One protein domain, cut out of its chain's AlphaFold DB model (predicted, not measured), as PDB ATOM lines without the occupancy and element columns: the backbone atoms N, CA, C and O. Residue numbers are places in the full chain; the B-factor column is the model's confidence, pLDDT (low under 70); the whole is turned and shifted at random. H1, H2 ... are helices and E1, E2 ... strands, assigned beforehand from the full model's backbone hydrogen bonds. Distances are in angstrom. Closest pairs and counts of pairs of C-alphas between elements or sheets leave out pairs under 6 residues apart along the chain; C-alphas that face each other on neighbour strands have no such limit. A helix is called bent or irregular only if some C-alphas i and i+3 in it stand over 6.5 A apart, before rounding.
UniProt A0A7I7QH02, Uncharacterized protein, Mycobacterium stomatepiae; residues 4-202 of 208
ATOM      1  N   GLY A   4      19.379  40.809  41.751       96.19
ATOM      2  CA  GLY A   4      18.602  42.050  41.730       96.19
ATOM      3  C   GLY A   4      19.452  43.290  41.437       96.19
ATOM      4  O   GLY A   4      19.054  44.133  40.635       96.19
ATOM      5  N   ASN A   5      20.672  43.364  41.982       95.75
ATOM      6  CA  ASN A   5      21.610  44.437  41.639       95.75
ATOM      7  C   ASN A   5      22.008  44.395  40.159       95.75
ATOM      8  O   ASN A   5      21.995  45.438  39.509       95.75
ATOM      9  N   SER A   6      22.333  43.217  39.617       97.19
ATOM     10  CA  SER A   6      22.649  43.073  38.190       97.19
ATOM     11  C   SER A   6      21.466  43.463  37.304       97.19
ATOM     12  O   SER A   6      21.660  44.189  36.336       97.19
ATOM     13  N   VAL A   7      20.239  43.074  37.667       97.88
ATOM     14  CA  VAL A   7      19.024  43.485  36.943       97.88
ATOM     15  C   VAL A   7      18.860  45.005  36.954       97.88
ATOM     16  O   VAL A   7      18.670  45.607  35.900       97.88
ATOM     17  N   ARG A   8      19.014  45.650  38.117       96.31
ATOM     18  CA  ARG A   8      18.964  47.115  38.231       96.31
ATOM     19  C   ARG A   8      20.015  47.791  37.351       96.31
ATOM     20  O   ARG A   8      19.701  48.736  36.638       96.31
ATOM     21  N   HIS A   9      21.264  47.330  37.406       96.81
ATOM     22  CA  HIS A   9      22.334  47.898  36.587       96.81
ATOM     23  C   HIS A   9      22.039  47.754  35.095       96.81
ATOM     24  O   HIS A   9      22.135  48.740  34.369       96.81
ATOM     25  N   ALA A  10      21.611  46.569  34.656       97.44
ATOM     26  CA  ALA A  10      21.252  46.331  33.265       97.44
ATOM     27  C   ALA A  10      20.155  47.291  32.786       97.44
ATOM     28  O   ALA A  10      20.298  47.898  31.731       97.44
ATOM     29  N   LEU A  11      19.102  47.486  33.586       96.62
ATOM     30  CA  LEU A  11      18.004  48.391  33.238       96.62
ATOM     31  C   LEU A  11      18.410  49.871  33.273       96.62
ATOM     32  O   LEU A  11      17.958  50.645  32.437       96.62
ATOM     33  N   ASN A  12      19.315  50.273  34.167       96.00
ATOM     34  CA  ASN A  12      19.853  51.637  34.175       96.00
ATOM     35  C   ASN A  12      20.720  51.947  32.946       96.00
ATOM     36  O   ASN A  12      20.727  53.080  32.476       96.00
ATOM     37  N   HIS A  13      21.474  50.968  32.446       96.44
ATOM     38  CA  HIS A  13      22.231  51.105  31.201       96.44
ATOM     39  C   HIS A  13      21.302  51.043  29.982       96.44
ATOM     40  O   HIS A  13      21.458  51.812  29.036       96.44
ATOM     41  N   TRP A  14      20.268  50.199  30.044       94.06
ATOM     42  CA  TRP A  14      19.224  50.107  29.027       94.06
ATOM     43  C   TRP A  14      18.539  51.455  28.774       94.06
ATOM     44  O   TRP A  14      18.422  51.874  27.625       94.06
ATOM     45  N   THR A  15      18.139  52.182  29.825       92.44
ATOM     46  CA  THR A  15      17.486  53.498  29.669       92.44
ATOM     47  C   THR A  15      18.393  54.559  29.048       92.44
ATOM     48  O   THR A  15      17.897  55.528  28.478       92.44
ATOM     49  N   LYS A  16      19.711  54.367  29.118       93.75
ATOM     50  CA  LYS A  16      20.725  55.249  28.525       93.75
ATOM     51  C   LYS A  16      21.202  54.789  27.148       93.75
ATOM     52  O   LYS A  16      22.038  55.461  26.556       93.75
ATOM     53  N   ARG A  17      20.681  53.667  26.638       92.56
ATOM     54  CA  ARG A  17      21.128  53.016  25.394       92.56
ATOM     55  C   ARG A  17      22.597  52.567  25.432       92.56
ATOM     56  O   ARG A  17      23.261  52.471  24.408       92.56
ATOM     57  N   GLU A  18      23.097  52.251  26.626       94.00
ATOM     58  CA  GLU A  18      24.442  51.717  26.864       94.00
ATOM     59  C   GLU A  18      24.401  50.179  26.748       94.00
ATOM     60  O   GLU A  18      24.449  49.456  27.747       94.00
ATOM     61  N   TRP A  19      24.225  49.667  25.523       92.38
ATOM     62  CA  TRP A  19      23.865  48.263  25.269       92.38
ATOM     63  C   TRP A  19      24.876  47.240  25.771       92.38
ATOM     64  O   TRP A  19      24.471  46.251  26.377       92.38
ATOM     65  N   ASP A  20      26.166  47.493  25.595       91.44
ATOM     66  CA  ASP A  20      27.214  46.555  26.005       91.44
ATOM     67  C   ASP A  20      27.272  46.423  27.532       91.44
ATOM     68  O   ASP A  20      27.293  45.322  28.090       91.44
ATOM     69  N   ALA A  21      27.172  47.549  28.244       93.38
ATOM     70  CA  ALA A  21      27.076  47.557  29.701       93.38
ATOM     71  C   ALA A  21      25.783  46.874  30.184       93.38
ATOM     72  O   ALA A  21      25.797  46.081  31.131       93.38
ATOM     73  N   ALA A  22      24.658  47.125  29.509       96.06
ATOM     74  CA  ALA A  22      23.390  46.477  29.824       96.06
ATOM     75  C   ALA A  22      23.455  44.952  29.610       96.06
ATOM     76  O   ALA A  22      23.021  44.184  30.476       96.06
ATOM     77  N   MET A  23      24.058  44.509  28.506       95.88
ATOM     78  CA  MET A  23      24.272  43.104  28.160       95.88
ATOM     79  C   MET A  23      25.192  42.406  29.161       95.88
ATOM     80  O   MET A  23      24.857  41.321  29.637       95.88
ATOM     81  N   LEU A  24      26.303  43.037  29.555       95.19
ATOM     82  CA  LEU A  24      27.192  42.532  30.605       95.19
ATOM     83  C   LEU A  24      26.411  42.219  31.886       95.19
ATOM     84  O   LEU A  24      26.503  41.120  32.442       95.19
ATOM     85  N   HIS A  25      25.616  43.177  32.361       96.81
ATOM     86  CA  HIS A  25      24.851  43.011  33.590       96.81
ATOM     87  C   HIS A  25      23.713  41.987  33.455       96.81
ATOM     88  O   HIS A  25      23.479  41.220  34.393       96.81
ATOM     89  N   ALA A  26      23.064  41.892  32.294       98.19
ATOM     90  CA  ALA A  26      22.058  40.866  32.030       98.19
ATOM     91  C   ALA A  26      22.671  39.451  31.996       98.19
ATOM     92  O   ALA A  26      22.174  38.539  32.663       98.19
ATOM     93  N   CYS A  27      23.813  39.277  31.328       97.50
ATOM     94  CA  CYS A  27      24.594  38.039  31.347       97.50
ATOM     95  C   CYS A  27      25.005  37.642  32.775       97.50
ATOM     96  O   CYS A  27      24.891  36.480  33.172       97.50
ATOM     97  N   ASN A  28      25.434  38.611  33.581       96.50
ATOM     98  CA  ASN A  28      25.777  38.405  34.985       96.50
ATOM     99  C   ASN A  28      24.578  37.943  35.830       96.50
ATOM    100  O   ASN A  28      24.730  37.078  36.697       96.50
ATOM    101  N   ALA A  29      23.379  38.479  35.575       98.06
ATOM    102  CA  ALA A  29      22.152  38.043  36.238       98.06
ATOM    103  C   ALA A  29      21.822  36.574  35.909       98.06
ATOM    104  O   ALA A  29      21.526  35.789  36.815       98.06
ATOM    105  N   VAL A  30      21.951  36.173  34.641       98.38
ATOM    106  CA  VAL A  30      21.733  34.784  34.204       98.38
ATOM    107  C   VAL A  30      22.796  33.835  34.764       98.38
ATOM    108  O   VAL A  30      22.446  32.770  35.261       98.38
ATOM    109  N   ASP A  31      24.079  34.210  34.776       96.62
ATOM    110  CA  ASP A  31      25.136  33.366  35.361       96.62
ATOM    111  C   ASP A  31      24.935  33.156  36.871       96.62
ATOM    112  O   ASP A  31      25.076  32.043  37.379       96.62
ATOM    113  N   ALA A  32      24.555  34.209  37.601       97.00
ATOM    114  CA  ALA A  32      24.247  34.112  39.025       97.00
ATOM    115  C   ALA A  32      23.003  33.245  39.297       97.00
ATOM    116  O   ALA A  32      22.997  32.480  40.264       97.00
ATOM    117  N   THR A  33      21.996  33.311  38.424       98.25
ATOM    118  CA  THR A  33      20.817  32.428  38.439       98.25
ATOM    119  C   THR A  33      21.233  30.974  38.208       98.25
ATOM    120  O   THR A  33      21.006  30.107  39.054       98.25
ATOM    121  N   GLY A  34      21.996  30.719  37.143       97.81
ATOM    122  CA  GLY A  34      22.538  29.402  36.829       97.81
ATOM    123  C   GLY A  34      23.450  28.840  37.914       97.81
ATOM    124  O   GLY A  34      23.485  27.632  38.118       97.81
ATOM    125  N   LYS A  35      24.163  29.682  38.671       97.31
ATOM    126  CA  LYS A  35      24.964  29.238  39.823       97.31
ATOM    127  C   LYS A  35      24.095  28.655  40.942       97.31
ATOM    128  O   LYS A  35      24.541  27.722  41.605       97.31
ATOM    129  N   LYS A  36      22.880  29.178  41.151       97.31
ATOM    130  CA  LYS A  36      21.922  28.630  42.124       97.31
ATOM    131  C   LYS A  36      21.325  27.312  41.626       97.31
ATOM    132  O   LYS A  36      21.319  26.337  42.369       97.31
ATOM    133  N   ARG A  37      20.883  27.272  40.365       97.62
ATOM    134  CA  ARG A  37      20.239  26.100  39.743       97.62
ATOM    135  C   ARG A  37      21.201  24.935  39.497       97.62
ATOM    136  O   ARG A  37      20.877  23.781  39.748       97.62
ATOM    137  N   TYR A  38      22.410  25.247  39.038       97.50
ATOM    138  CA  TYR A  38      23.405  24.297  38.542       97.50
ATOM    139  C   TYR A  38      24.756  24.456  39.244       97.50
ATOM    140  O   TYR A  38      25.799  24.581  38.601       97.50
ATOM    141  N   ALA A  39      24.758  24.418  40.578       95.75
ATOM    142  CA  ALA A  39      25.943  24.689  41.398       95.75
ATOM    143  C   ALA A  39      27.176  23.820  41.066       95.75
ATOM    144  O   ALA A  39      28.308  24.254  41.274       95.75
ATOM    145  N   LYS A  40      26.970  22.607  40.530       97.19
ATOM    146  CA  LYS A  40      28.044  21.664  40.161       97.19
ATOM    147  C   LYS A  40      28.605  21.879  38.749       97.19
ATOM    148  O   LYS A  40      29.625  21.288  38.406       97.19
ATOM    149  N   LEU A  41      27.944  22.677  37.910       96.12
ATOM    150  CA  LEU A  41      28.382  22.913  36.537       96.12
ATOM    151  C   LEU A  41      29.352  24.099  36.460       96.12
ATOM    152  O   LEU A  41      29.183  25.137  37.105       96.12
ATOM    153  N   GLY A  42      30.358  23.959  35.594       94.25
ATOM    154  CA  GLY A  42      31.238  25.066  35.225       94.25
ATOM    155  C   GLY A  42      30.460  26.216  34.576       94.25
ATOM    156  O   GLY A  42      29.405  26.002  33.979       94.25
ATOM    157  N   VAL A  43      31.015  27.426  34.669       92.56
ATOM    158  CA  VAL A  43      30.404  28.707  34.261       92.56
ATOM    159  C   VAL A  43      29.698  28.639  32.902       92.56
ATOM    160  O   VAL A  43      28.501  28.901  32.816       92.56
ATOM    161  N   GLY A  44      30.403  28.224  31.846       93.38
ATOM    162  CA  GLY A  44      29.798  28.162  30.516       93.38
ATOM    163  C   GLY A  44      28.716  27.106  30.370       93.38
ATOM    164  O   GLY A  44      27.711  27.343  29.706       93.38
ATOM    165  N   ARG A  45      28.858  25.960  31.041       95.56
ATOM    166  CA  ARG A  45      27.821  24.921  31.013       95.56
ATOM    167  C   ARG A  45      26.557  25.371  31.739       95.56
ATOM    168  O   ARG A  45      25.479  25.213  31.180       95.56
ATOM    169  N   ARG A  46      26.676  25.976  32.926       96.62
ATOM    170  CA  ARG A  46      25.498  26.463  33.666       96.62
ATOM    171  C   ARG A  46      24.811  27.633  32.977       96.62
ATOM    172  O   ARG A  46      23.588  27.650  32.943       96.62
ATOM    173  N   PHE A  47      25.564  28.578  32.410       97.38
ATOM    174  CA  PHE A  47      24.983  29.724  31.711       97.38
ATOM    175  C   PHE A  47      24.142  29.254  30.522       97.38
ATOM    176  O   PHE A  47      22.961  29.580  30.430       97.38
ATOM    177  N   LYS A  48      24.722  28.393  29.675       97.94
ATOM    178  CA  LYS A  48      24.020  27.846  28.510       97.94
ATOM    179  C   LYS A  48      22.822  26.982  28.896       97.94
ATOM    180  O   LYS A  48      21.771  27.125  28.286       97.94
ATOM    181  N   ALA A  49      22.948  26.141  29.926       98.00
ATOM    182  CA  ALA A  49      21.824  25.353  30.440       98.00
ATOM    183  C   ALA A  49      20.675  26.249  30.933       98.00
ATOM    184  O   ALA A  49      19.533  26.041  30.552       98.00
ATOM    185  N   THR A  50      20.987  27.307  31.688       98.44
ATOM    186  CA  THR A  50      19.979  28.242  32.224       98.44
ATOM    187  C   THR A  50      19.181  28.927  31.114       98.44
ATOM    188  O   THR A  50      17.959  29.049  31.222       98.44
ATOM    189  N   ILE A  51      19.859  29.349  30.039       98.38
ATOM    190  CA  ILE A  51      19.197  29.918  28.858       98.38
ATOM    191  C   ILE A  51      18.352  28.859  28.156       98.38
ATOM    192  O   ILE A  51      17.201  29.139  27.854       98.38
ATOM    193  N   ARG A  52      18.882  27.652  27.923       98.06
ATOM    194  CA  ARG A  52      18.160  26.567  27.236       98.06
ATOM    195  C   ARG A  52      16.869  26.177  27.954       98.06
ATOM    196  O   ARG A  52      15.836  26.076  27.310       98.06
ATOM    197  N   ASP A  53      16.893  26.066  29.281       98.19
ATOM    198  CA  ASP A  53      15.691  25.754  30.076       98.19
ATOM    199  C   ASP A  53      14.601  26.830  30.003       98.19
ATOM    200  O   ASP A  53      13.464  26.590  30.413       98.19
ATOM    201  N   SER A  54      14.985  28.037  29.591       98.38
ATOM    202  CA  SER A  54      14.166  29.250  29.614       98.38
ATOM    203  C   SER A  54      14.163  29.929  28.237       98.38
ATOM    204  O   SER A  54      13.973  31.144  28.133       98.38
ATOM    205  N   VAL A  55      14.438  29.157  27.175       98.00
ATOM    206  CA  VAL A  55      14.622  29.673  25.810       98.00
ATOM    207  C   VAL A  55      13.311  30.210  25.240       98.00
ATOM    208  O   VAL A  55      13.313  31.164  24.467       98.00
ATOM    209  N   ASP A  56      12.190  29.654  25.695       96.62
ATOM    210  CA  ASP A  56      10.832  30.129  25.454       96.62
ATOM    211  C   ASP A  56      10.642  31.567  25.956       96.62
ATOM    212  O   ASP A  56      10.173  32.437  25.220       96.62
ATOM    213  N   MET A  57      11.077  31.832  27.187       96.81
ATOM    214  CA  MET A  57      10.964  33.136  27.831       96.81
ATOM    215  C   MET A  57      11.920  34.157  27.226       96.81
ATOM    216  O   MET A  57      11.510  35.271  26.898       96.81
ATOM    217  N   PHE A  58      13.182  33.764  27.031       97.88
ATOM    218  CA  PHE A  58      14.160  34.586  26.327       97.88
ATOM    219  C   PHE A  58      13.640  34.953  24.929       97.88
ATOM    220  O   PHE A  58      13.620  36.126  24.551       97.88
ATOM    221  N   GLY A  59      13.162  33.957  24.180       95.44
ATOM    222  CA  GLY A  59      12.642  34.126  22.830       95.44
ATOM    223  C   GLY A  59      11.395  34.996  22.782       95.44
ATOM    224  O   GLY A  59      11.281  35.825  21.892       95.44
ATOM    225  N   ALA A  60      10.478  34.889  23.742       94.06
ATOM    226  CA  ALA A  60       9.303  35.757  23.792       94.06
ATOM    227  C   ALA A  60       9.660  37.250  23.866       94.06
ATOM    228  O   ALA A  60       9.004  38.063  23.219       94.06
ATOM    229  N   MET A  61      10.709  37.586  24.617       93.38
ATOM    230  CA  MET A  61      11.151  38.964  24.840       93.38
ATOM    231  C   MET A  61      12.054  39.491  23.721       93.38
ATOM    232  O   MET A  61      11.959  40.656  23.355       93.38
ATOM    233  N   ALA A  62      12.944  38.647  23.195       92.88
ATOM    234  CA  ALA A  62      13.980  39.066  22.250       92.88
ATOM    235  C   ALA A  62      13.632  38.768  20.781       92.88
ATOM    236  O   ALA A  62      14.056  39.492  19.883       92.88
ATOM    237  N   PHE A  63      12.862  37.705  20.532       91.69
ATOM    238  CA  PHE A  63      12.546  37.168  19.206       91.69
ATOM    239  C   PHE A  63      11.099  36.638  19.156       91.69
ATOM    240  O   PHE A  63      10.877  35.433  18.978       91.69
ATOM    241  N   PRO A  64      10.082  37.500  19.333       88.88
ATOM    242  CA  PRO A  64       8.720  37.081  19.654       88.88
ATOM    243  C   PRO A  64       8.108  36.110  18.641       88.88
ATOM    244  O   PRO A  64       7.308  35.277  19.045       88.88
ATOM    245  N   ASN A  65       8.516  36.125  17.371       90.31
ATOM    246  CA  ASN A  65       7.988  35.226  16.338       90.31
ATOM    247  C   ASN A  65       8.898  34.043  15.985       90.31
ATOM    248  O   ASN A  65       8.555  33.285  15.081       90.31
ATOM    249  N   LEU A  66      10.049  33.873  16.640       93.44
ATOM    250  CA  LEU A  66      10.996  32.812  16.296       93.44
ATOM    251  C   LEU A  66      10.962  31.656  17.293       93.44
ATOM    252  O   LEU A  66      10.849  31.857  18.502       93.44
ATOM    253  N   ASP A  67      11.084  30.446  16.759       95.62
ATOM    254  CA  ASP A  67      11.257  29.217  17.528       95.62
ATOM    255  C   ASP A  67      12.749  28.970  17.779       95.62
ATOM    256  O   ASP A  67      13.435  28.288  17.015       95.62
ATOM    257  N   LEU A  68      13.267  29.584  18.841       96.12
ATOM    258  CA  LEU A  68      14.690  29.516  19.171       96.12
ATOM    259  C   LEU A  68      15.152  28.142  19.665       96.12
ATOM    260  O   LEU A  68      16.347  27.868  19.597       96.12
ATOM    261  N   ASP A  69      14.239  27.290  20.135       94.75
ATOM    262  CA  ASP A  69      14.565  25.923  20.558       94.75
ATOM    263  C   ASP A  69      15.008  25.077  19.351       94.75
ATOM    264  O   ASP A  69      15.999  24.336  19.377       94.75
ATOM    265  N   ARG A  70      14.318  25.280  18.223       95.19
ATOM    266  CA  ARG A  70      14.576  24.573  16.963       95.19
ATOM    267  C   ARG A  70      15.605  25.250  16.065       95.19
ATOM    268  O   ARG A  70      16.101  24.620  15.134       95.19
ATOM    269  N   MET A  71      15.925  26.518  16.310       96.00
ATOM    270  CA  MET A  71      16.875  27.258  15.485       96.00
ATOM    271  C   MET A  71      18.332  26.920  15.807       96.00
ATOM    272  O   MET A  71      18.721  26.621  16.937       96.00
ATOM    273  N   ARG A  72      19.162  27.024  14.773       96.19
ATOM    274  CA  ARG A  72      20.625  27.033  14.853       96.19
ATOM    275  C   ARG A  72      21.141  28.285  14.167       96.19
ATOM    276  O   ARG A  72      20.418  28.845  13.356       96.19
ATOM    277  N   PHE A  73      22.360  28.716  14.460       95.25
ATOM    278  CA  PHE A  73      22.962  29.912  13.872       95.25
ATOM    279  C   PHE A  73      24.285  29.537  13.194       95.25
ATOM    280  O   PHE A  73      25.159  29.003  13.882       95.25
ATOM    281  N   PRO A  74      24.468  29.794  11.883       93.88
ATOM    282  CA  PRO A  74      25.697  29.501  11.138       93.88
ATOM    283  C   PRO A  74      26.825  30.490  11.480       93.88
ATOM    284  O   PRO A  74      27.465  31.074  10.612       93.88
ATOM    285  N   VAL A  75      27.075  30.684  12.773       92.56
ATOM    286  CA  VAL A  75      28.165  31.499  13.311       92.56
ATOM    287  C   VAL A  75      29.296  30.593  13.788       92.56
ATOM    288  O   VAL A  75      29.082  29.422  14.110       92.56
ATOM    289  N   ARG A  76      30.520  31.114  13.855       90.31
ATOM    290  CA  ARG A  76      31.690  30.345  14.305       90.31
ATOM    291  C   ARG A  76      31.833  30.385  15.824       90.31
ATOM    292  O   ARG A  76      32.755  30.987  16.360       90.31
ATOM    293  N   VAL A  77      30.908  29.724  16.515       91.44
ATOM    294  CA  VAL A  77      30.925  29.574  17.976       91.44
ATOM    295  C   VAL A  77      30.958  28.092  18.342       91.44
ATOM    296  O   VAL A  77      30.369  27.261  17.657       91.44
ATOM    297  N   GLN A  78      31.657  27.739  19.421       91.81
ATOM    298  CA  GLN A  78      31.725  26.356  19.886       91.81
ATOM    299  C   GLN A  78      30.377  25.906  20.475       91.81
ATOM    300  O   GLN A  78      29.864  26.508  21.427       91.81
ATOM    301  N   SER A  79      29.841  24.793  19.966       93.94
ATOM    302  CA  SER A  79      28.633  24.154  20.494       93.94
ATOM    303  C   SER A  79      28.910  22.766  21.061       93.94
ATOM    304  O   SER A  79      29.641  21.953  20.492       93.94
ATOM    305  N   ASN A  80      28.246  22.472  22.178       90.75
ATOM    306  CA  ASN A  80      28.252  21.142  22.788       90.75
ATOM    307  C   ASN A  80      27.040  20.297  22.369       90.75
ATOM    308  O   ASN A  80      26.863  19.205  22.908       90.75
ATOM    309  N   LEU A  81      26.202  20.788  21.451       92.50
ATOM    310  CA  LEU A  81      25.070  20.027  20.931       92.50
ATOM    311  C   LEU A  81      25.544  18.842  20.066       92.50
ATOM    312  O   LEU A  81      26.672  18.863  19.555       92.50
ATOM    313  N   PRO A  82      24.720  17.787  19.900       93.19
ATOM    314  CA  PRO A  82      25.089  16.612  19.108       93.19
ATOM    315  C   PRO A  82      25.443  16.935  17.651       93.19
ATOM    316  O   PRO A  82      26.412  16.396  17.126       93.19
ATOM    317  N   ASP A  83      24.702  17.857  17.031       92.06
ATOM    318  CA  ASP A  83      24.906  18.329  15.654       92.06
ATOM    319  C   ASP A  83      26.058  19.341  15.518       92.06
ATOM    320  O   ASP A  83      26.399  19.740  14.407       92.06
ATOM    321  N   LYS A  84      26.655  19.758  16.644       93.50
ATOM    322  CA  LYS A  84      27.687  20.802  16.755       93.50
ATOM    323  C   LYS A  84      27.266  22.178  16.247       93.50
ATOM    324  O   LYS A  84      28.092  23.087  16.268       93.50
ATOM    325  N   ARG A  85      26.011  22.364  15.838       94.88
ATOM    326  CA  ARG A  85      25.518  23.638  15.316       94.88
ATOM    327  C   ARG A  85      25.158  24.544  16.499       94.88
ATOM    328  O   ARG A  85      24.452  24.090  17.396       94.88
ATOM    329  N   PRO A  86      25.619  25.806  16.537       96.56
ATOM    330  CA  PRO A  86      25.326  26.707  17.649       96.56
ATOM    331  C   PRO A  86      23.841  27.020  17.767       96.56
ATOM    332  O   PRO A  86      23.191  27.358  16.778       96.56
ATOM    333  N   ASP A  87      23.315  26.960  18.986       97.31
ATOM    334  CA  ASP A  87      22.037  27.578  19.331       97.31
ATOM    335  C   ASP A  87      22.244  28.989  19.904       97.31
ATOM    336  O   ASP A  87      23.367  29.488  20.024       97.31
ATOM    337  N   ILE A  88      21.151  29.656  20.280       97.50
ATOM    338  CA  ILE A  88      21.225  31.013  20.830       97.50
ATOM    339  C   ILE A  88      22.011  31.074  22.148       97.50
ATOM    340  O   ILE A  88      22.675  32.070  22.427       97.50
ATOM    341  N   ALA A  89      21.990  30.009  22.955       98.00
ATOM    342  CA  ALA A  89      22.742  29.957  24.203       98.00
ATOM    343  C   ALA A  89      24.254  29.879  23.940       98.00
ATOM    344  O   ALA A  89      25.034  30.520  24.650       98.00
ATOM    345  N   ASP A  90      24.669  29.127  22.916       97.12
ATOM    346  CA  ASP A  90      26.053  29.104  22.451       97.12
ATOM    347  C   ASP A  90      26.486  30.498  21.973       97.12
ATOM    348  O   ASP A  90      27.506  30.985  22.457       97.12
ATOM    349  N   VAL A  91      25.689  31.177  21.134       95.44
ATOM    350  CA  VAL A  91      25.956  32.556  20.667       95.44
ATOM    351  C   VAL A  91      26.120  33.526  21.840       95.44
ATOM    352  O   VAL A  91      27.141  34.205  21.954       95.44
ATOM    353  N   LEU A  92      25.133  33.578  22.739       96.19
ATOM    354  CA  LEU A  92      25.128  34.500  23.877       96.19
ATOM    355  C   LEU A  92      26.328  34.272  24.795       96.19
ATOM    356  O   LEU A  92      26.900  35.231  25.306       96.19
ATOM    357  N   TYR A  93      26.730  33.016  25.003       94.38
ATOM    358  CA  TYR A  93      27.907  32.714  25.804       94.38
ATOM    359  C   TYR A  93      29.208  33.068  25.077       94.38
ATOM    360  O   TYR A  93      30.031  33.797  25.626       94.38
ATOM    361  N   GLY A  94      29.392  32.529  23.870       90.19
ATOM    362  CA  GLY A  94      30.654  32.570  23.135       90.19
ATOM    363  C   GLY A  94      31.025  33.956  22.623       90.19
ATOM    364  O   GLY A  94      32.209  34.247  22.525       90.19
ATOM    365  N   ILE A  95      30.030  34.800  22.353       88.12
ATOM    366  CA  ILE A  95      30.232  36.167  21.876       88.12
ATOM    367  C   ILE A  95      29.996  37.160  23.011       88.12
ATOM    368  O   ILE A  95      30.912  37.839  23.455       88.12
ATOM    369  N   HIS A  96      28.776  37.232  23.544       85.19
ATOM    370  CA  HIS A  96      28.434  38.337  24.438       85.19
ATOM    371  C   HIS A  96      28.991  38.138  25.852       85.19
ATOM    372  O   HIS A  96      29.700  39.003  26.354       85.19
ATOM    373  N   ARG A  97      28.735  37.015  26.525       83.00
ATOM    374  CA  ARG A  97      29.209  36.835  27.908       83.00
ATOM    375  C   ARG A  97      30.737  36.823  27.991       83.00
ATOM    376  O   ARG A  97      31.279  37.420  28.918       83.00
ATOM    377  N   CYS A  98      31.410  36.108  27.088       76.06
ATOM    378  CA  CYS A  98      32.869  36.017  27.095       76.06
ATOM    379  C   CYS A  98      33.514  37.383  26.845       76.06
ATOM    380  O   CYS A  98      34.236  37.840  27.726       76.06
ATOM    381  N   SER A  99      33.189  38.074  25.745       68.88
ATOM    382  CA  SER A  99      33.819  39.365  25.433       68.88
ATOM    383  C   SER A  99      33.584  40.399  26.539       68.88
ATOM    384  O   SER A  99      34.533  40.917  27.125       68.88
ATOM    385  N   HIS A 100      32.333  40.580  26.978       63.03
ATOM    386  CA  HIS A 100      32.028  41.553  28.032       63.03
ATOM    387  C   HIS A 100      32.598  41.160  29.405       63.03
ATOM    388  O   HIS A 100      32.960  42.022  30.201       63.03
ATOM    389  N   GLY A 101      32.664  39.860  29.714       48.78
ATOM    390  CA  GLY A 101      33.183  39.357  30.987       48.78
ATOM    391  C   GLY A 101      34.705  39.452  31.116       48.78
ATOM    392  O   GLY A 101      35.211  39.441  32.239       48.78
ATOM    393  N   HIS A 102      35.415  39.552  29.991       60.03
ATOM    394  CA  HIS A 102      36.866  39.724  29.929       60.03
ATOM    395  C   HIS A 102      37.295  41.169  29.625       60.03
ATOM    396  O   HIS A 102      38.486  41.460  29.671       60.03
ATOM    397  N   GLY A 103      36.339  42.080  29.400       58.34
ATOM    398  CA  GLY A 103      36.621  43.468  29.023       58.34
ATOM    399  C   GLY A 103      37.157  43.599  27.596       58.34
ATOM    400  O   GLY A 103      37.835  44.574  27.293       58.34
ATOM    401  N   GLU A 104      36.891  42.603  26.755       63.12
ATOM    402  CA  GLU A 104      37.228  42.617  25.337       63.12
ATOM    403  C   GLU A 104      36.103  43.292  24.551       63.12
ATOM    404  O   GLU A 104      34.920  43.127  24.873       63.12
ATOM    405  N   ASP A 105      36.473  44.011  23.493       70.06
ATOM    406  CA  ASP A 105      35.505  44.559  22.550       70.06
ATOM    407  C   ASP A 105      34.695  43.431  21.895       70.06
ATOM    408  O   ASP A 105      35.192  42.325  21.648       70.06
ATOM    409  N   LEU A 106      33.428  43.712  21.590       77.69
ATOM    410  CA  LEU A 106      32.616  42.804  20.786       77.69
ATOM    411  C   LEU A 106      33.267  42.597  19.407       77.69
ATOM    412  O   LEU A 106      33.669  43.575  18.770       77.69
ATOM    413  N   PRO A 107      33.325  41.355  18.891       80.06
ATOM    414  CA  PRO A 107      33.774  41.122  17.526       80.06
ATOM    415  C   PRO A 107      32.891  41.882  16.528       80.06
ATOM    416  O   PRO A 107      31.663  41.884  16.649       80.06
ATOM    417  N   ALA A 108      33.514  42.495  15.518       81.25
ATOM    418  CA  ALA A 108      32.791  43.207  14.466       81.25
ATOM    419  C   ALA A 108      31.719  42.305  13.825       81.25
ATOM    420  O   ALA A 108      31.975  41.142  13.509       81.25
ATOM    421  N   GLY A 109      30.512  42.847  13.642       84.88
ATOM    422  CA  GLY A 109      29.359  42.104  13.128       84.88
ATOM    423  C   GLY A 109      28.522  41.380  14.188       84.88
ATOM    424  O   GLY A 109      27.559  40.702  13.826       84.88
ATOM    425  N   PHE A 110      28.841  41.534  15.476       87.25
ATOM    426  CA  PHE A 110      28.039  41.026  16.597       87.25
ATOM    427  C   PHE A 110      27.462  42.131  17.489       87.25
ATOM    428  O   PHE A 110      27.109  41.906  18.647       87.25
ATOM    429  N   GLU A 111      27.364  43.344  16.958       90.12
ATOM    430  CA  GLU A 111      26.826  44.483  17.688       90.12
ATOM    431  C   GLU A 111      25.339  44.286  18.017       90.12
ATOM    432  O   GLU A 111      24.591  43.617  17.293       90.12
ATOM    433  N   LEU A 112      24.893  44.920  19.102       89.44
ATOM    434  CA  LEU A 112      23.477  44.999  19.435       89.44
ATOM    435  C   LEU A 112      22.814  46.089  18.597       89.44
ATOM    436  O   LEU A 112      23.202  47.256  18.654       89.44
ATOM    437  N   VAL A 113      21.804  45.708  17.818       86.31
ATOM    438  CA  VAL A 113      21.013  46.648  17.019       86.31
ATOM    439  C   VAL A 113      19.797  47.110  17.798       86.31
ATOM    440  O   VAL A 113      19.174  46.341  18.530       86.31
ATOM    441  N   ASP A 114      19.461  48.387  17.653       81.56
ATOM    442  CA  ASP A 114      18.323  48.948  18.365       81.56
ATOM    443  C   ASP A 114      16.994  48.327  17.910       81.56
ATOM    444  O   ASP A 114      16.870  47.787  16.806       81.56
ATOM    445  N   TYR A 115      15.988  48.397  18.774       71.56
ATOM    446  CA  TYR A 115      14.639  47.978  18.430       71.56
ATOM    447  C   TYR A 115      13.964  49.046  17.565       71.56
ATOM    448  O   TYR A 115      14.143  50.245  17.764       71.56
ATOM    449  N   ILE A 116      13.160  48.611  16.591       70.50
ATOM    450  CA  ILE A 116      12.408  49.539  15.733       70.50
ATOM    451  C   ILE A 116      11.249  50.135  16.539       70.50
ATOM    452  O   ILE A 116      10.968  51.329  16.468       70.50
ATOM    453  N   ASN A 117      10.575  49.287  17.316       68.06
ATOM    454  CA  ASN A 117       9.568  49.646  18.311       68.06
ATOM    455  C   ASN A 117       9.404  48.472  19.302       68.06
ATOM    456  O   ASN A 117      10.029  47.425  19.132       68.06
ATOM    457  N   ASN A 118       8.533  48.614  20.306       61.75
ATOM    458  CA  ASN A 118       8.304  47.599  21.351       61.75
ATOM    459  C   ASN A 118       7.716  46.259  20.848       61.75
ATOM    460  O   ASN A 118       7.477  45.356  21.647       61.75
ATOM    461  N   GLN A 119       7.430  46.138  19.552       62.19
ATOM    462  CA  GLN A 119       6.807  44.976  18.910       62.19
ATOM    463  C   GLN A 119       7.666  44.407  17.767       62.19
ATOM    464  O   GLN A 119       7.468  43.259  17.370       62.19
ATOM    465  N   THR A 120       8.637  45.174  17.261       68.44
ATOM    466  CA  THR A 120       9.472  44.804  16.116       68.44
ATOM    467  C   THR A 120      10.947  44.859  16.491       68.44
ATOM    468  O   THR A 120      11.556  45.929  16.589       68.44
ATOM    469  N   PHE A 121      11.535  43.672  16.622       78.88
ATOM    470  CA  PHE A 121      12.955  43.476  16.889       78.88
ATOM    471  C   PHE A 121      13.641  42.956  15.631       78.88
ATOM    472  O   PHE A 121      13.254  41.921  15.084       78.88
ATOM    473  N   GLN A 122      14.648  43.688  15.162       81.94
ATOM    474  CA  GLN A 122      15.451  43.276  14.020       81.94
ATOM    475  C   GLN A 122      16.692  42.535  14.505       81.94
ATOM    476  O   GLN A 122      17.330  42.931  15.474       81.94
ATOM    477  N   PHE A 123      17.047  41.473  13.798       88.62
ATOM    478  CA  PHE A 123      18.364  40.865  13.889       88.62
ATOM    479  C   PHE A 123      18.903  40.716  12.470       88.62
ATOM    480  O   PHE A 123      18.127  40.577  11.519       88.62
ATOM    481  N   THR A 124      20.221  40.761  12.327       89.00
ATOM    482  CA  THR A 124      20.885  40.628  11.028       89.00
ATOM    483  C   THR A 124      21.895  39.508  11.121       89.00
ATOM    484  O   THR A 124      22.669  39.461  12.069       89.00
ATOM    485  N   ILE A 125      21.899  38.621  10.134       89.75
ATOM    486  CA  ILE A 125      22.876  37.545  10.027       89.75
ATOM    487  C   ILE A 125      23.504  37.576   8.641       89.75
ATOM    488  O   ILE A 125      22.800  37.704   7.635       89.75
ATOM    489  N   GLY A 126      24.829  37.516   8.598       87.19
ATOM    490  CA  GLY A 126      25.603  37.515   7.366       87.19
ATOM    491  C   GLY A 126      26.108  36.121   7.012       87.19
ATOM    492  O   GLY A 126      26.351  35.286   7.884       87.19
ATOM    493  N   ARG A 127      26.310  35.869   5.712       85.25
ATOM    494  CA  ARG A 127      26.971  34.640   5.223       85.25
ATOM    495  C   ARG A 127      28.418  34.513   5.701       85.25
ATOM    496  O   ARG A 127      28.973  33.423   5.694       85.25
ATOM    497  N   ASP A 128      29.017  35.621   6.114       85.00
ATOM    498  CA  ASP A 128      30.338  35.694   6.734       85.00
ATOM    499  C   ASP A 128      30.352  35.207   8.196       85.00
ATOM    500  O   ASP A 128      31.403  35.197   8.836       85.00
ATOM    501  N   GLY A 129      29.206  34.765   8.726       86.19
ATOM    502  CA  GLY A 129      29.080  34.264  10.090       86.19
ATOM    503  C   GLY A 129      28.899  35.365  11.133       86.19
ATOM    504  O   GLY A 129      29.046  35.082  12.322       86.19
ATOM    505  N   THR A 130      28.581  36.592  10.710       90.25
ATOM    506  CA  THR A 130      28.192  37.695  11.597       90.25
ATOM    507  C   THR A 130      26.747  37.540  12.066       90.25
ATOM    508  O   THR A 130      25.898  37.013  11.343       90.25
ATOM    509  N   LEU A 131      26.451  37.994  13.286       92.75
ATOM    510  CA  LEU A 131      25.109  37.956  13.863       92.75
ATOM    511  C   LEU A 131      24.893  39.137  14.808       92.75
ATOM    512  O   LEU A 131      25.309  39.114  15.963       92.75
ATOM    513  N   ARG A 132      24.153  40.132  14.332       92.81
ATOM    514  CA  ARG A 132      23.700  41.276  15.120       92.81
ATOM    515  C   ARG A 132      22.384  40.946  15.796       92.81
ATOM    516  O   ARG A 132      21.368  40.764  15.118       92.81
ATOM    517  N   LEU A 133      22.408  40.853  17.120       94.12
ATOM    518  CA  LEU A 133      21.219  40.590  17.928       94.12
ATOM    519  C   LEU A 133      20.441  41.891  18.178       94.12
ATOM    520  O   LEU A 133      21.050  42.954  18.287       94.12
ATOM    521  N   PRO A 134      19.111  41.828  18.346       93.50
ATOM    522  CA  PRO A 134      18.367  42.974  18.837       93.50
ATOM    523  C   PRO A 134      18.815  43.282  20.265       93.50
ATOM    524  O   PRO A 134      19.022  42.364  21.063       93.50
ATOM    525  N   ALA A 135      18.856  44.563  20.630       93.06
ATOM    526  CA  ALA A 135      19.083  44.997  22.006       93.06
ATOM    527  C   ALA A 135      18.120  44.279  22.966       93.06
ATOM    528  O   ALA A 135      18.503  43.917  24.072       93.06
ATOM    529  N   ALA A 136      16.908  43.941  22.509       93.62
ATOM    530  CA  ALA A 136      15.930  43.167  23.268       93.62
ATOM    531  C   ALA A 136      16.423  41.801  23.796       93.62
ATOM    532  O   ALA A 136      15.843  41.268  24.742       93.62
ATOM    533  N   ALA A 137      17.530  41.256  23.280       96.12
ATOM    534  CA  ALA A 137      18.235  40.138  23.910       96.12
ATOM    535  C   ALA A 137      18.586  40.422  25.385       96.12
ATOM    536  O   ALA A 137      18.511  39.519  26.217       96.12
ATOM    537  N   ILE A 138      18.880  41.679  25.736       96.75
ATOM    538  CA  ILE A 138      19.104  42.134  27.113       96.75
ATOM    539  C   ILE A 138      17.852  41.884  27.956       96.75
ATOM    540  O   ILE A 138      17.930  41.187  28.965       96.75
ATOM    541  N   VAL A 139      16.683  42.390  27.545       95.50
ATOM    542  CA  VAL A 139      15.442  42.188  28.315       95.50
ATOM    543  C   VAL A 139      15.013  40.721  28.344       95.50
ATOM    544  O   VAL A 139      14.463  40.275  29.349       95.50
ATOM    545  N   GLY A 140      15.338  39.937  27.311       97.38
ATOM    546  CA  GLY A 140      15.162  38.484  27.323       97.38
ATOM    547  C   GLY A 140      16.008  37.787  28.383       97.38
ATOM    548  O   GLY A 140      15.482  36.982  29.149       97.38
ATOM    549  N   LEU A 141      17.293  38.127  28.498       98.62
ATOM    550  CA  LEU A 141      18.156  37.611  29.567       98.62
ATOM    551  C   LEU A 141      17.663  38.047  30.954       98.62
ATOM    552  O   LEU A 141      17.692  37.259  31.902       98.62
ATOM    553  N   LEU A 142      17.174  39.282  31.082       98.56
ATOM    554  CA  LEU A 142      16.587  39.758  32.331       98.56
ATOM    555  C   LEU A 142      15.320  38.987  32.692       98.56
ATOM    556  O   LEU A 142      15.178  38.621  33.851       98.56
ATOM    557  N   ALA A 143      14.445  38.670  31.735       98.38
ATOM    558  CA  ALA A 143      13.271  37.840  31.992       98.38
ATOM    559  C   ALA A 143      13.662  36.443  32.502       98.38
ATOM    560  O   ALA A 143      13.087  35.976  33.485       98.38
ATOM    561  N   VAL A 144      14.689  35.816  31.912       98.69
ATOM    562  CA  VAL A 144      15.231  34.533  32.400       98.69
ATOM    563  C   VAL A 144      15.631  34.633  33.873       98.69
ATOM    564  O   VAL A 144      15.294  33.754  34.659       98.69
ATOM    565  N   ALA A 145      16.321  35.703  34.274       98.56
ATOM    566  CA  ALA A 145      16.745  35.881  35.660       98.56
ATOM    567  C   ALA A 145      15.592  36.284  36.599       98.56
ATOM    568  O   ALA A 145      15.497  35.762  37.708       98.56
ATOM    569  N   VAL A 146      14.721  37.209  36.187       98.62
ATOM    570  CA  VAL A 146      13.648  37.759  37.029       98.62
ATOM    571  C   VAL A 146      12.628  36.689  37.372       98.62
ATOM    572  O   VAL A 146      12.337  36.452  38.541       98.62
ATOM    573  N   PHE A 147      12.129  35.969  36.381       98.62
ATOM    574  CA  PHE A 147      11.070  35.003  36.626       98.62
ATOM    575  C   PHE A 147      11.570  33.674  37.213       98.62
ATOM    576  O   PHE A 147      10.747  32.881  37.661       98.62
ATOM    577  N   ALA A 148      12.881  33.423  37.261       98.56
ATOM    578  CA  ALA A 148      13.436  32.175  37.780       98.56
ATOM    579  C   ALA A 148      13.076  31.938  39.267       98.56
ATOM    580  O   ALA A 148      13.326  32.815  40.103       98.56
ATOM    581  N   PRO A 149      12.535  30.759  39.641       98.31
ATOM    582  CA  PRO A 149      12.041  30.479  40.997       98.31
ATOM    583  C   PRO A 149      13.120  30.619  42.079       98.31
ATOM    584  O   PRO A 149      12.852  31.116  43.172       98.31
ATOM    585  N   GLU A 150      14.372  30.279  41.770       97.38
ATOM    586  CA  GLU A 150      15.520  30.439  42.673       97.38
ATOM    587  C   GLU A 150      15.854  31.904  43.034       97.38
ATOM    588  O   GLU A 150      16.696  32.175  43.904       97.38
ATOM    589  N   ASN A 151      15.226  32.864  42.353       98.31
ATOM    590  CA  ASN A 151      15.408  34.293  42.566       98.31
ATOM    591  C   ASN A 151      14.229  34.960  43.283       98.31
ATOM    592  O   ASN A 151      14.262  36.174  43.438       98.31
ATOM    593  N   VAL A 152      13.253  34.206  43.802       97.94
ATOM    594  CA  VAL A 152      12.089  34.760  44.529       97.94
ATOM    595  C   VAL A 152      12.463  35.699  45.688       97.94
ATOM    596  O   VAL A 152      11.748  36.647  45.977       97.94
ATOM    597  N   SER A 153      13.610  35.471  46.338       96.62
ATOM    598  CA  SER A 153      14.108  36.293  47.450       96.62
ATOM    599  C   SER A 153      14.944  37.502  47.016       96.62
ATOM    600  O   SER A 153      15.573  38.151  47.852       96.62
ATOM    601  N   GLN A 154      15.054  37.769  45.712       97.44
ATOM    602  CA  GLN A 154      15.784  38.929  45.210       97.44
ATOM    603  C   GLN A 154      14.961  40.208  45.350       97.44
ATOM    604  O   GLN A 154      13.741  40.197  45.465       97.44
ATOM    605  N   HIS A 155      15.674  41.327  45.316       96.56
ATOM    606  CA  HIS A 155      15.100  42.658  45.268       96.56
ATOM    607  C   HIS A 155      15.984  43.520  44.368       96.56
ATOM    608  O   HIS A 155      17.208  43.533  44.533       96.56
ATOM    609  N   ALA A 156      15.381  44.215  43.408       94.81
ATOM    610  CA  ALA A 156      16.048  45.216  42.589       94.81
ATOM    611  C   ALA A 156      15.685  46.606  43.135       94.81
ATOM    612  O   ALA A 156      14.506  46.953  43.123       94.81
ATOM    613  N   PRO A 157      16.659  47.403  43.613       91.44
ATOM    614  CA  PRO A 157      16.375  48.748  44.105       91.44
ATOM    615  C   PRO A 157      15.671  49.626  43.062       91.44
ATOM    616  O   PRO A 157      16.056  49.615  41.888       91.44
ATOM    617  N   GLY A 158      14.706  50.429  43.519       90.75
ATOM    618  CA  GLY A 158      13.837  51.256  42.676       90.75
ATOM    619  C   GLY A 158      12.576  50.512  42.225       90.75
ATOM    620  O   GLY A 158      12.198  49.501  42.812       90.75
ATOM    621  N   GLU A 159      11.951  51.004  41.154       91.50
ATOM    622  CA  GLU A 159      10.736  50.421  40.558       91.50
ATOM    623  C   GLU A 159      10.956  50.008  39.089       91.50
ATOM    624  O   GLU A 159      10.258  50.480  38.191       91.50
ATOM    625  N   PRO A 160      11.971  49.172  38.787       93.69
ATOM    626  CA  PRO A 160      12.187  48.728  37.420       93.69
ATOM    627  C   PRO A 160      11.043  47.834  36.930       93.69
ATOM    628  O   PRO A 160      10.510  47.015  37.683       93.69
ATOM    629  N   CYS A 161      10.749  47.919  35.633       95.06
ATOM    630  CA  CYS A 161       9.771  47.077  34.952       95.06
ATOM    631  C   CYS A 161      10.399  46.375  33.743       95.06
ATOM    632  O   CYS A 161      11.256  46.937  33.059       95.06
ATOM    633  N   LEU A 162       9.934  45.159  33.464       95.06
ATOM    634  CA  LEU A 162      10.062  44.523  32.153       95.06
ATOM    635  C   LEU A 162       8.730  44.656  31.414       95.06
ATOM    636  O   LEU A 162       7.681  44.715  32.050       95.06
ATOM    637  N   SER A 163       8.759  44.649  30.086       91.31
ATOM    638  CA  SER A 163       7.539  44.716  29.278       91.31
ATOM    639  C   SER A 163       7.568  43.683  28.162       91.31
ATOM    640  O   SER A 163       8.608  43.467  27.540       91.31
ATOM    641  N   TRP A 164       6.418  43.070  27.895       90.50
ATOM    642  CA  TRP A 164       6.203  42.151  26.779       90.50
ATOM    643  C   TRP A 164       4.811  42.375  26.198       90.50
ATOM    644  O   TRP A 164       3.822  42.264  26.920       90.50
ATOM    645  N   SER A 165       4.714  42.650  24.895       86.19
ATOM    646  CA  SER A 165       3.436  43.012  24.267       86.19
ATOM    647  C   SER A 165       2.793  44.198  25.013       86.19
ATOM    648  O   SER A 165       3.406  45.261  25.105       86.19
ATOM    649  N   HIS A 166       1.594  44.028  25.563       88.31
ATOM    650  CA  HIS A 166       0.887  45.012  26.385       88.31
ATOM    651  C   HIS A 166       1.057  44.781  27.898       88.31
ATOM    652  O   HIS A 166       0.535  45.555  28.697       88.31
ATOM    653  N   HIS A 167       1.782  43.734  28.301       93.06
ATOM    654  CA  HIS A 167       2.025  43.414  29.704       93.06
ATOM    655  C   HIS A 167       3.226  44.182  30.239       93.06
ATOM    656  O   HIS A 167       4.294  44.211  29.621       93.06
ATOM    657  N   VAL A 168       3.052  44.752  31.430       95.50
ATOM    658  CA  VAL A 168       4.117  45.362  32.225       95.50
ATOM    659  C   VAL A 168       4.311  44.519  33.476       95.50
ATOM    660  O   VAL A 168       3.359  44.212  34.189       95.50
ATOM    661  N   PHE A 169       5.558  44.158  33.740       97.06
ATOM    662  CA  PHE A 169       5.973  43.327  34.857       97.06
ATOM    663  C   PHE A 169       6.858  44.156  35.786       97.06
ATOM    664  O   PHE A 169       8.061  44.284  35.517       97.06
ATOM    665  N   PRO A 170       6.313  44.716  36.880       97.88
ATOM    666  CA  PRO A 170       7.139  45.266  37.945       97.88
ATOM    667  C   PRO A 170       8.109  44.187  38.427       97.88
ATOM    668  O   PRO A 170       7.695  43.090  38.813       97.88
ATOM    669  N   VAL A 171       9.413  44.459  38.362       97.94
ATOM    670  CA  VAL A 171      10.452  43.444  38.602       97.94
ATOM    671  C   VAL A 171      10.320  42.852  40.001       97.94
ATOM    672  O   VAL A 171      10.366  41.633  40.153       97.94
ATOM    673  N   ASN A 172      10.098  43.700  41.008       97.94
ATOM    674  CA  ASN A 172       9.983  43.265  42.401       97.94
ATOM    675  C   ASN A 172       8.732  42.419  42.678       97.94
ATOM    676  O   ASN A 172       8.773  41.579  43.573       97.94
ATOM    677  N   ASP A 173       7.693  42.541  41.851       98.12
ATOM    678  CA  ASP A 173       6.501  41.694  41.932       98.12
ATOM    679  C   ASP A 173       6.620  40.431  41.078       98.12
ATOM    680  O   ASP A 173       5.760  39.557  41.153       98.12
ATOM    681  N   SER A 174       7.651  40.321  40.241       98.38
ATOM    682  CA  SER A 174       7.773  39.271  39.223       98.38
ATOM    683  C   SER A 174       8.753  38.163  39.599       98.38
ATOM    684  O   SER A 174       8.767  37.114  38.948       98.38
ATOM    685  N   TRP A 175       9.547  38.360  40.656       98.31
ATOM    686  CA  TRP A 175      10.550  37.396  41.094       98.31
ATOM    687  C   TRP A 175       9.966  35.995  41.296       98.31
ATOM    688  O   TRP A 175       9.015  35.795  42.051       98.31
ATOM    689  N   GLY A 176      10.543  35.009  40.611       98.25
ATOM    690  CA  GLY A 176      10.150  33.604  40.738       98.25
ATOM    691  C   GLY A 176       8.823  33.206  40.088       98.25
ATOM    692  O   GLY A 176       8.436  32.040  40.178       98.25
ATOM    693  N   LYS A 177       8.127  34.119  39.397       98.38
ATOM    694  CA  LYS A 177       6.823  33.854  38.764       98.38
ATOM    695  C   LYS A 177       6.936  33.212  37.370       98.38
ATOM    696  O   LYS A 177       6.183  33.557  36.461       98.38
ATOM    697  N   GLN A 178       7.852  32.254  37.202       98.25
ATOM    698  CA  GLN A 178       8.117  31.565  35.929       98.25
ATOM    699  C   GLN A 178       6.858  30.971  35.301       98.25
ATOM    700  O   GLN A 178       6.609  31.165  34.113       98.25
ATOM    701  N   GLN A 179       6.056  30.263  36.102       98.25
ATOM    702  CA  GLN A 179       4.861  29.596  35.595       98.25
ATOM    703  C   GLN A 179       3.823  30.601  35.094       98.25
ATOM    704  O   GLN A 179       3.302  30.433  34.001       98.25
ATOM    705  N   LEU A 180       3.610  31.697  35.828       96.88
ATOM    706  CA  LEU A 180       2.686  32.759  35.423       96.88
ATOM    707  C   LEU A 180       3.069  33.348  34.059       96.88
ATOM    708  O   LEU A 180       2.200  33.575  33.220       96.88
ATOM    709  N   PHE A 181       4.365  33.568  33.816       97.44
ATOM    710  CA  PHE A 181       4.824  34.058  32.519       97.44
ATOM    711  C   PHE A 181       4.641  33.011  31.412       97.44
ATOM    712  O   PHE A 181       4.194  33.346  30.321       97.44
ATOM    713  N   ARG A 182       4.906  31.730  31.679       97.69
ATOM    714  CA  ARG A 182       4.662  30.659  30.698       97.69
ATOM    715  C   ARG A 182       3.186  30.492  30.354       97.69
ATOM    716  O   ARG A 182       2.861  30.336  29.182       97.69
ATOM    717  N   ASP A 183       2.299  30.599  31.337       97.75
ATOM    718  CA  ASP A 183       0.852  30.549  31.112       97.75
ATOM    719  C   ASP A 183       0.387  31.717  30.220       97.75
ATOM    720  O   ASP A 183      -0.472  31.539  29.353       97.75
ATOM    721  N   LEU A 184       0.994  32.904  30.376       96.19
ATOM    722  CA  LEU A 184       0.802  34.042  29.467       96.19
ATOM    723  C   LEU A 184       1.277  33.723  28.042       96.19
ATOM    724  O   LEU A 184       0.546  33.991  27.090       96.19
ATOM    725  N   LEU A 185       2.460  33.121  27.881       95.19
ATOM    726  CA  LEU A 185       2.980  32.744  26.561       95.19
ATOM    727  C   LEU A 185       2.085  31.725  25.848       95.19
ATOM    728  O   LEU A 185       1.897  31.835  24.641       95.19
ATOM    729  N   VAL A 186       1.517  30.760  26.573       96.19
ATOM    730  CA  VAL A 186       0.583  29.778  25.997       96.19
ATOM    731  C   VAL A 186      -0.705  30.451  25.522       96.19
ATOM    732  O   VAL A 186      -1.229  30.100  24.468       96.19
ATOM    733  N   ARG A 187      -1.218  31.418  26.289       96.06
ATOM    734  CA  ARG A 187      -2.490  32.083  25.988       96.06
ATOM    735  C   ARG A 187      -2.374  33.143  24.891       96.06
ATOM    736  O   ARG A 187      -3.306  33.307  24.110       96.06
ATOM    737  N   GLU A 188      -1.271  33.884  24.869       94.69
ATOM    738  CA  GLU A 188      -1.151  35.140  24.113       94.69
ATOM    739  C   GLU A 188       0.102  35.204  23.230       94.69
ATOM    740  O   GLU A 188       0.319  36.186  22.519       94.69
ATOM    741  N   GLY A 189       0.954  34.176  23.270       91.19
ATOM    742  CA  GLY A 189       2.156  34.113  22.454       91.19
ATOM    743  C   GLY A 189       1.822  34.058  20.961       91.19
ATOM    744  O   GLY A 189       0.939  33.302  20.551       91.19
ATOM    745  N   PRO A 190       2.527  34.822  20.110       90.19
ATOM    746  CA  PRO A 190       2.296  34.749  18.678       90.19
ATOM    747  C   PRO A 190       2.822  33.416  18.113       90.19
ATOM    748  O   PRO A 190       3.712  32.795  18.710       90.19
ATOM    749  N   PRO A 191       2.352  33.000  16.921       90.69
ATOM    750  CA  PRO A 191       2.901  31.844  16.228       90.69
ATOM    751  C   PRO A 191       4.420  31.948  16.063       90.69
ATOM    752  O   PRO A 191       4.957  33.009  15.718       90.69
ATOM    753  N   LYS A 192       5.103  30.826  16.295       93.44
ATOM    754  CA  LYS A 192       6.558  30.710  16.192       93.44
ATOM    755  C   LYS A 192       6.950  30.065  14.867       93.44
ATOM    756  O   LYS A 192       6.298  29.128  14.411       93.44
ATOM    757  N   ARG A 193       8.039  30.544  14.265       94.00
ATOM    758  CA  ARG A 193       8.673  29.931  13.092       94.00
ATOM    759  C   ARG A 193      10.151  29.673  13.357       94.00
ATOM    760  O   ARG A 193      10.840  30.539  13.888       94.00
ATOM    761  N   ALA A 194      10.645  28.513  12.950       94.69
ATOM    762  CA  ALA A 194      12.077  28.253  12.899       94.69
ATOM    763  C   ALA A 194      12.612  28.710  11.539       94.69
ATOM    764  O   ALA A 194      12.011  28.409  10.507       94.69
ATOM    765  N   LEU A 195      13.721  29.446  11.537       92.88
ATOM    766  CA  LEU A 195      14.442  29.750  10.305       92.88
ATOM    767  C   LEU A 195      15.448  28.638  10.015       92.88
ATOM    768  O   LEU A 195      16.135  28.170  10.926       92.88
ATOM    769  N   ASP A 196      15.538  28.256   8.744       90.00
ATOM    770  CA  ASP A 196      16.558  27.355   8.216       90.00
ATOM    771  C   ASP A 196      17.471  28.148   7.272       90.00
ATOM    772  O   ASP A 196      16.999  28.966   6.479       90.00
ATOM    773  N   TRP A 197      18.777  27.923   7.378       91.94
ATOM    774  CA  TRP A 197      19.797  28.629   6.601       91.94
ATOM    775  C   TRP A 197      20.219  27.869   5.339       91.94
ATOM    776  O   TRP A 197      21.042  28.371   4.575       91.94
ATOM    777  N   GLY A 198      19.656  26.681   5.100       91.94
ATOM    778  CA  GLY A 198      19.848  25.883   3.896       91.94
ATOM    779  C   GLY A 198      21.321  25.727   3.534       91.94
ATOM    780  O   GLY A 198      22.120  25.244   4.337       91.94
ATOM    781  N   ASN A 199      21.676  26.203   2.341       91.12
ATOM    782  CA  ASN A 199      23.025  26.104   1.783       91.12
ATOM    783  C   ASN A 199      24.108  26.880   2.546       91.12
ATOM    784  O   ASN A 199      25.286  26.718   2.257       91.12
ATOM    785  N   TRP A 200      23.764  27.706   3.538       92.38
ATOM    786  CA  TRP A 200      24.777  28.339   4.391       92.38
ATOM    787  C   TRP A 200      25.509  27.309   5.255       92.38
ATOM    788  O   TRP A 200      26.620  27.566   5.711       92.38
ATOM    789  N   TRP A 201      24.900  26.143   5.488       92.25
ATOM    790  CA  TRP A 201      25.532  25.048   6.217       92.25
ATOM    791  C   TRP A 201      26.545  24.261   5.386       92.25
ATOM    792  O   TRP A 201      27.358  23.561   5.985       92.25
ATOM    793  N   ASP A 202      26.513  24.375   4.056       90.00
ATOM    794  CA  ASP A 202      27.383  23.601   3.164       90.00
ATOM    795  C   ASP A 202      28.855  24.017   3.331       90.00
ATOM    796  O   ASP A 202      29.746  23.169   3.359       90.00
TER     797      ASP A 202
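AT A GLANCE: This is residues 4 to 202 of the 208 residues of an uncharacterized protein of Mycobacterium stomatepiae (UniProt A0A7I7QH02). A short helix, H6, makes the core of a helical body: H1 and H2 run beside it as a three-helix bundle, H3 and H5 cross H2, and H4 packs on another side of H6. The small strand hairpin E1 E2 lies with H7 and H8 toward one end of the longest axis, while long loops and the last short helix, H9, reach toward the other. The 199 printed residues hold nine named helices and two strands, in the order H1 to H6, E1, E2, H7, H8, H9; the sheet E1 - E2 is antiparallel and the class is mostly helix. The whole is compact, with a radius of gyration of the C-alphas of 15.7 A and spans of 48 by 36 by 34 A.

IN THESE COORDINATES: H1, residues 4 to 14, begins at C-alpha 4 (18.602, 42.050, 41.730) and is 15.1 A long. H2, residues 19 to 37, is the longest helix at 26.7 A. H3 is residues 43 to 52, 14.3 A, and H4 residues 55 to 62. H5, residues 88 to 102, spans 20.1 A and is only just irregular: C-alphas 94 and 97 are 6.6 A apart. H6, residues 137 to 147, begins at C-alpha 137 (18.235, 40.138, 23.910) and is 15.5 A long. E1 is residues 161 to 164, E2 residues 167 to 170 and H7 residues 171 to 174. H8, residues 178 to 188, is 15.4 A long, and H9, residues 198 to 201, ends at C-alpha 201 (25.532, 25.048, 6.217).

HOW THE PARTS SIT: H6 is the hub, touching five helices. It touches H2 at a shallow tilt of 32 degrees, the same way, closest at the C-alphas of Val 30 and Ala 145, 5.3 A. H1 and H2 form a helical hairpin, closest at the C-alphas of Ala 10 and Ala 22, 4.1 A. H4 touches H6 at a steep tilt of 51 degrees, closest at the C-alphas of Phe 58 and Gly 140, 4.1 A. H2 and H3 touch, about perpendicular at 87 degrees, closest at the C-alphas of Asp 31 and Phe 47, 5.2 A. H5 touches H3, closest at the C-alphas of Lys 48 and Ala 89, 5.0 A. H6 and H7 only just touch, and so do H4 and H8, each with 3 pairs of C-alphas within 8 A; the closest are Phe 147 and Ser 174, 6.0 A, and Met 57 and Arg 182, 7.4 A. In the hairpin E1 and E2, N 162 and O 169 are 2.9 A apart, within hydrogen-bond range. Every O i to N i+4 pair is within range in H1, H2, H3, H4, H6 and H8, and 9 of 11 are in H5; H7 and H9 are too short for such a pair.

THE WHOLE: The C-alphas farthest apart, Gly 158 and Asp 202, are 50.1 A apart. The printed part has no cut. The links H4 to H5, H5 to H6 and H6 to E1 are long; in the second, residues 124 to 125 pair with 131 to 132, antiparallel. Mean pLDDT of the printed part is 92.0; residues 99 to 104 and 117 to 120 are under 70.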